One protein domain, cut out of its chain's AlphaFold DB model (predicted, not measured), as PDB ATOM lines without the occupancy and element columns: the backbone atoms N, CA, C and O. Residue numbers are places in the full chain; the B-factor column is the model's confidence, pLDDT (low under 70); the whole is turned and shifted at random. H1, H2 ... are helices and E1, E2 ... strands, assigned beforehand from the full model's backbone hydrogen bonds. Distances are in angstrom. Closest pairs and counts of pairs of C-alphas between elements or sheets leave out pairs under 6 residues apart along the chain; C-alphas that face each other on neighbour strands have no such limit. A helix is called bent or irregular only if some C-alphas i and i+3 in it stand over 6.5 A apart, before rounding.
ATOM      1  N   ILE A   2      21.090  45.814  -8.783       75.81
ATOM      2  CA  ILE A   2      21.069  44.511  -9.489       75.81
ATOM      3  C   ILE A   2      21.611  44.594 -10.929       75.81
ATOM      4  O   ILE A   2      22.433  43.779 -11.331       75.81
ATOM      5  N   TYR A   3      21.212  45.611 -11.702       75.38
ATOM      6  CA  TYR A   3      21.682  45.788 -13.084       75.38
ATOM      7  C   TYR A   3      23.202  46.021 -13.179       75.38
ATOM      8  O   TYR A   3      23.866  45.477 -14.060       75.38
ATOM      9  N   THR A   4      23.764  46.796 -12.248       81.25
ATOM     10  CA  THR A   4      25.210  47.041 -12.166       81.25
ATOM     11  C   THR A   4      25.949  45.754 -11.810       81.25
ATOM     12  O   THR A   4      26.954  45.435 -12.439       81.25
ATOM     13  N   HIS A   5      25.410  44.980 -10.864       79.88
ATOM     14  CA  HIS A   5      25.965  43.689 -10.469       79.88
ATOM     15  C   HIS A   5      25.982  42.689 -11.636       79.88
ATOM     16  O   HIS A   5      27.048  42.184 -11.982       79.88
ATOM     17  N   CYS A   6      24.854  42.494 -12.333       88.31
ATOM     18  CA  CYS A   6      24.790  41.595 -13.490       88.31
ATOM     19  C   CYS A   6      25.742  42.016 -14.618       88.31
ATOM     20  O   CYS A   6      26.339  41.164 -15.272       88.31
ATOM     21  N   LYS A   7      25.917  43.324 -14.849       87.44
ATOM     22  CA  LYS A   7      26.863  43.823 -15.855       87.44
ATOM     23  C   LYS A   7      28.310  43.495 -15.477       87.44
ATOM     24  O   LYS A   7      29.074  43.067 -16.340       87.44
ATOM     25  N   CYS A   8      28.683  43.662 -14.209       89.81
ATOM     26  CA  CYS A   8      30.005  43.282 -13.719       89.81
ATOM     27  C   CYS A   8      30.240  41.775 -13.849       89.81
ATOM     28  O   CYS A   8      31.274  41.375 -14.376       89.81
ATOM     29  N   GLU A   9      29.282  40.943 -13.441       93.19
ATOM     30  CA  GLU A   9      29.388  39.486 -13.575       93.19
ATOM     31  C   GLU A   9      29.499  39.036 -15.034       93.19
ATOM     32  O   GLU A   9      30.332  38.189 -15.355       93.19
ATOM     33  N   LEU A  10      28.731  39.651 -15.936       94.31
ATOM     34  CA  LEU A  10      28.827  39.390 -17.370       94.31
ATOM     35  C   LEU A  10      30.224  39.718 -17.903       94.31
ATOM     36  O   LEU A  10      30.827  38.905 -18.599       94.31
ATOM     37  N   VAL A  11      30.762  40.890 -17.558       91.12
ATOM     38  CA  VAL A  11      32.114  41.289 -17.969       91.12
ATOM     39  C   VAL A  11      33.153  40.320 -17.399       91.12
ATOM     40  O   VAL A  11      34.012  39.855 -18.140       91.12
ATOM     41  N   GLN A  12      33.045  39.936 -16.124       89.25
ATOM     42  CA  GLN A  12      33.924  38.939 -15.497       89.25
ATOM     43  C   GLN A  12      33.853  37.573 -16.199       89.25
ATOM     44  O   GLN A  12      34.881  36.927 -16.404       89.25
ATOM     45  N   ALA A  13      32.662  37.130 -16.607       94.19
ATOM     46  CA  ALA A  13      32.486  35.896 -17.367       94.19
ATOM     47  C   ALA A  13      33.134  35.980 -18.759       94.19
ATOM     48  O   ALA A  13      33.821  35.046 -19.172       94.19
ATOM     49  N   ILE A  14      32.992  37.115 -19.450       92.94
ATOM     50  CA  ILE A  14      33.662  37.370 -20.735       92.94
ATOM     51  C   ILE A  14      35.186  37.319 -20.568       92.94
ATOM     52  O   ILE A  14      35.859  36.665 -21.361       92.94
ATOM     53  N   TRP A  15      35.739  37.933 -19.516       91.19
ATOM     54  CA  TRP A  15      37.175  37.860 -19.230       91.19
ATOM     55  C   TRP A  15      37.652  36.427 -19.002       91.19
ATOM     56  O   TRP A  15      38.699  36.059 -19.523       91.19
ATOM     57  N   LYS A  16      36.883  35.594 -18.289       90.75
ATOM     58  CA  LYS A  16      37.222  34.172 -18.091       90.75
ATOM     59  C   LYS A  16      37.251  33.383 -19.401       90.75
ATOM     60  O   LYS A  16      38.078  32.490 -19.539       90.75
ATOM     61  N   LEU A  17      36.367  33.704 -20.346       92.25
ATOM     62  CA  LEU A  17      36.352  33.075 -21.670       92.25
ATOM     63  C   LEU A  17      37.522  33.546 -22.543       92.25
ATOM     64  O   LEU A  17      38.103  32.749 -23.274       92.25
ATOM     65  N   LEU A  18      37.865  34.833 -22.472       89.94
ATOM     66  CA  LEU A  18      38.944  35.428 -23.262       89.94
ATOM     67  C   LEU A  18      40.334  35.010 -22.750       89.94
ATOM     68  O   LEU A  18      41.222  34.693 -23.538       89.94
ATOM     69  N   LEU A  19      40.518  34.994 -21.427       90.06
ATOM     70  CA  LEU A  19      41.773  34.675 -20.742       90.06
ATOM     71  C   LEU A  19      41.897  33.174 -20.447       90.06
ATOM     72  O   LEU A  19      42.230  32.769 -19.330       90.06
ATOM     73  N   ASP A  20      41.632  32.340 -21.452       90.50
ATOM     74  CA  ASP A  20      41.816  30.894 -21.337       90.50
ATOM     75  C   ASP A  20      43.288  30.530 -21.055       90.50
ATOM     76  O   ASP A  20      44.223  31.276 -21.359       90.50
ATOM     77  N   THR A  21      43.513  29.336 -20.514       91.69
ATOM     78  CA  THR A  21      44.846  28.773 -20.251       91.69
ATOM     79  C   THR A  21      45.824  28.910 -21.423       91.69
ATOM     80  O   THR A  21      46.988  29.266 -21.213       91.69
ATOM     81  N   LYS A  22      45.361  28.699 -22.665       89.50
ATOM     82  CA  LYS A  22      46.185  28.874 -23.871       89.50
ATOM     83  C   LYS A  22      46.596  30.327 -24.059       89.50
ATOM     84  O   LYS A  22      47.767  30.600 -24.321       89.50
ATOM     85  N   PHE A  23      45.652  31.250 -23.886       89.06
ATOM     86  CA  PHE A  23      45.915  32.679 -23.974       89.06
ATOM     87  C   PHE A  23      46.901  33.117 -22.889       89.06
ATOM     88  O   PHE A  23      47.851  33.827 -23.188       89.06
ATOM     89  N   MET A  24      46.755  32.638 -21.653       90.81
ATOM     90  CA  MET A  24      47.662  32.987 -20.551       90.81
ATOM     91  C   MET A  24      49.088  32.472 -20.775       90.81
ATOM     92  O   MET A  24      50.059  33.178 -20.495       90.81
ATOM     93  N   HIS A  25      49.237  31.266 -21.331       91.25
ATOM     94  CA  HIS A  25      50.543  30.752 -21.743       91.25
ATOM     95  C   HIS A  25      51.168  31.655 -22.815       91.25
ATOM     96  O   HIS A  25      52.310  32.098 -22.698       91.25
ATOM     97  N   MET A  26      50.379  31.995 -23.829       92.25
ATOM     98  CA  MET A  26      50.768  32.877 -24.918       92.25
ATOM     99  C   MET A  26      51.085  34.307 -24.456       92.25
ATOM    100  O   MET A  26      51.988  34.942 -24.983       92.25
ATOM    101  N   TYR A  27      50.386  34.804 -23.442       90.44
ATOM    102  CA  TYR A  27      50.616  36.108 -22.830       90.44
ATOM    103  C   TYR A  27      51.958  36.146 -22.093       90.44
ATOM    104  O   TYR A  27      52.710  37.108 -22.210       90.44
ATOM    105  N   LYS A  28      52.295  35.067 -21.373       89.88
ATOM    106  CA  LYS A  28      53.553  34.955 -20.622       89.88
ATOM    107  C   LYS A  28      54.773  34.776 -21.525       89.88
ATOM    108  O   LYS A  28      55.832  35.324 -21.235       89.88
ATOM    109  N   TYR A  29      54.645  33.969 -22.575       91.88
ATOM    110  CA  TYR A  29      55.782  33.585 -23.416       91.88
ATOM    111  C   TYR A  29      55.813  34.313 -24.766       91.88
ATOM    112  O   TYR A  29      56.848  34.307 -25.428       91.88
ATOM    113  N   GLY A  30      54.731  34.977 -25.165       91.12
ATOM    114  CA  GLY A  30      54.543  35.571 -26.488       91.12
ATOM    115  C   GLY A  30      54.041  34.564 -27.525       91.12
ATOM    116  O   GLY A  30      54.269  33.358 -27.412       91.12
ATOM    117  N   ILE A  31      53.384  35.073 -28.568       91.75
ATOM    118  CA  ILE A  31      52.976  34.303 -29.750       91.75
ATOM    119  C   ILE A  31      53.831  34.654 -30.943       91.75
ATOM    120  O   ILE A  31      54.113  35.818 -31.193       91.75
ATOM    121  N   VAL A  32      54.211  33.643 -31.711       91.75
ATOM    122  CA  VAL A  32      54.868  33.838 -32.996       91.75
ATOM    123  C   VAL A  32      53.794  33.951 -34.075       91.75
ATOM    124  O   VAL A  32      53.037  33.007 -34.284       91.75
ATOM    125  N   ILE A  33      53.714  35.110 -34.726       91.69
ATOM    126  CA  ILE A  33      52.755  35.392 -35.799       91.69
ATOM    127  C   ILE A  33      53.541  35.838 -37.029       91.69
ATOM    128  O   ILE A  33      54.520  36.579 -36.916       91.69
ATOM    129  N   GLN A  34      53.117  35.379 -38.206       93.81
ATOM    130  CA  GLN A  34      53.578  35.955 -39.461       93.81
ATOM    131  C   GLN A  34      52.802  37.247 -39.703       93.81
ATOM    132  O   GLN A  34      51.588  37.230 -39.908       93.81
ATOM    133  N   CYS A  35      53.501  38.369 -39.608       89.00
ATOM    134  CA  CYS A  35      52.933  39.678 -39.865       89.00
ATOM    135  C   CYS A  35      52.645  39.843 -41.371       89.00
ATOM    136  O   CYS A  35      53.149  39.093 -42.211       89.00
ATOM    137  N   GLY A  36      51.793  40.812 -41.725       90.69
ATOM    138  CA  GLY A  36      51.366  41.034 -43.118       90.69
ATOM    139  C   GLY A  36      52.500  41.427 -44.078       90.69
ATOM    140  O   GLY A  36      52.335  41.349 -45.289       90.69
ATOM    141  N   ASP A  37      53.654  41.805 -43.538       91.00
ATOM    142  CA  ASP A  37      54.921  42.060 -44.230       91.00
ATOM    143  C   ASP A  37      55.719  40.772 -44.538       91.00
ATOM    144  O   ASP A  37      56.814  40.834 -45.090       91.00
ATOM    145  N   GLY A  38      55.189  39.596 -44.183       92.81
ATOM    146  CA  GLY A  38      55.831  38.293 -44.379       92.81
ATOM    147  C   GLY A  38      56.877  37.949 -43.317       92.81
ATOM    148  O   GLY A  38      57.389  36.825 -43.309       92.81
ATOM    149  N   ILE A  39      57.167  38.870 -42.393       93.19
ATOM    150  CA  ILE A  39      58.145  38.681 -41.324       93.19
ATOM    151  C   ILE A  39      57.474  37.967 -40.155       93.19
ATOM    152  O   ILE A  39      56.383  38.314 -39.706       93.19
ATOM    153  N   THR A  40      58.152  36.953 -39.628       93.81
ATOM    154  CA  THR A  40      57.692  36.255 -38.429       93.81
ATOM    155  C   THR A  40      58.193  36.987 -37.191       93.81
ATOM    156  O   THR A  40      59.400  37.129 -37.003       93.81
ATOM    157  N   GLN A  41      57.276  37.448 -36.341       91.06
ATOM    158  CA  GLN A  41      57.607  38.202 -35.132       91.06
ATOM    159  C   GLN A  41      56.921  37.596 -33.909       91.06
ATOM    160  O   GLN A  41      55.855  36.984 -34.002       91.06
ATOM    161  N   ARG A  42      57.549  37.760 -32.740       91.69
ATOM    162  CA  ARG A  42      56.950  37.374 -31.462       91.69
ATOM    163  C   ARG A  42      56.181  38.560 -30.884       91.69
ATOM    164  O   ARG A  42      56.786  39.539 -30.463       91.69
ATOM    165  N   VAL A  43      54.860  38.448 -30.852       89.44
ATOM    166  CA  VAL A  43      53.945  39.462 -30.327       89.44
ATOM    167  C   VAL A  43      53.588  39.133 -28.882       89.44
ATOM    168  O   VAL A  43      53.265  37.992 -28.542       89.44
ATOM    169  N   LEU A  44      53.633  40.153 -28.029       89.06
ATOM    170  CA  LEU A  44      53.166  40.103 -26.648       89.06
ATOM    171  C   LEU A  44      51.886  40.942 -26.559       89.06
ATOM    172  O   LEU A  44      51.954  42.156 -26.762       89.06
TER     173      LEU A  44
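This is residues 2 to 44 of the 57 residues of an uncharacterized protein of Paxillus rubicundulus Ve08.2h10 (UniProt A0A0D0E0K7). Picture a small two-strand hairpin, E1 and E2, at one end of a drawn-out chain, the short helix H2 next to it, and the long helix H1 sticking out at the other end. The parts follow one another with no common core, and H1, residues 2 to 18, stands free and makes much of the length. The printed part has 43 residues with two named helices and two named strands, in the order H1, H2, E1, E2 along the chain; the sheet has the order E1 - E2 and is antiparallel, and the class is mixed, helices and strands. The whole is extended, with a radius of gyration of the C-alphas of 15.8 A and spans of 49 by 20 by 11 A.

Look first at the hairpin of E1, residues 31 to 34, and E2, residues 40 to 43, which are antiparallel neighbours with an angle of 145 degrees between their directions. You will find the facing C-alphas of Gln 34 and Thr 40 4.3 A apart, and those of Ile 31 and Val 43 5.3 A apart. Check the backbone here: N 31 and O 43 are 2.9 A apart and N 43 and O 31 are 2.8 A apart, both within hydrogen-bond range. Step back along the chain to H2, residues 21 to 29, which joins E1 by a tight link of 1 residue and is apart from E2. Before it comes H1, residues 2 to 18; H1 and H2 meet only through their link, a tight one of 2 residues. H1 is apart from E1 and from E2. In H1 and H2 every O i to N i+4 pair is within hydrogen-bond range.

Find C-alpha 31 at (52.976, 34.303, -29.750); from there E1 runs 9.9 A to C-alpha 34. After the five residues of the tight link, E2 runs 9.5 A from C-alpha 40 to C-alpha 43 at (53.945, 39.462, -30.327). H2 covers 12.4 A from Thr 21 to Tyr 29. For H1, start at C-alpha 2 at (21.069, 44.511, -9.489) and follow it for 24.3 A to C-alpha 18 at (38.944, 35.428, -23.262). Neither helix is bent or irregular.

The two C-alphas farthest apart are those of Ile 2 and Gly 38, at 49.6 A; Gly 38 lies in the link between E1 and E2. The first and last printed C-alphas, those of Ile 2 and Leu 44, are 36.7 A apart. The printed part has no cut and no long link. In the B-factor column the mean pLDDT of the printed part is 89.9, and no printed residue is under 70.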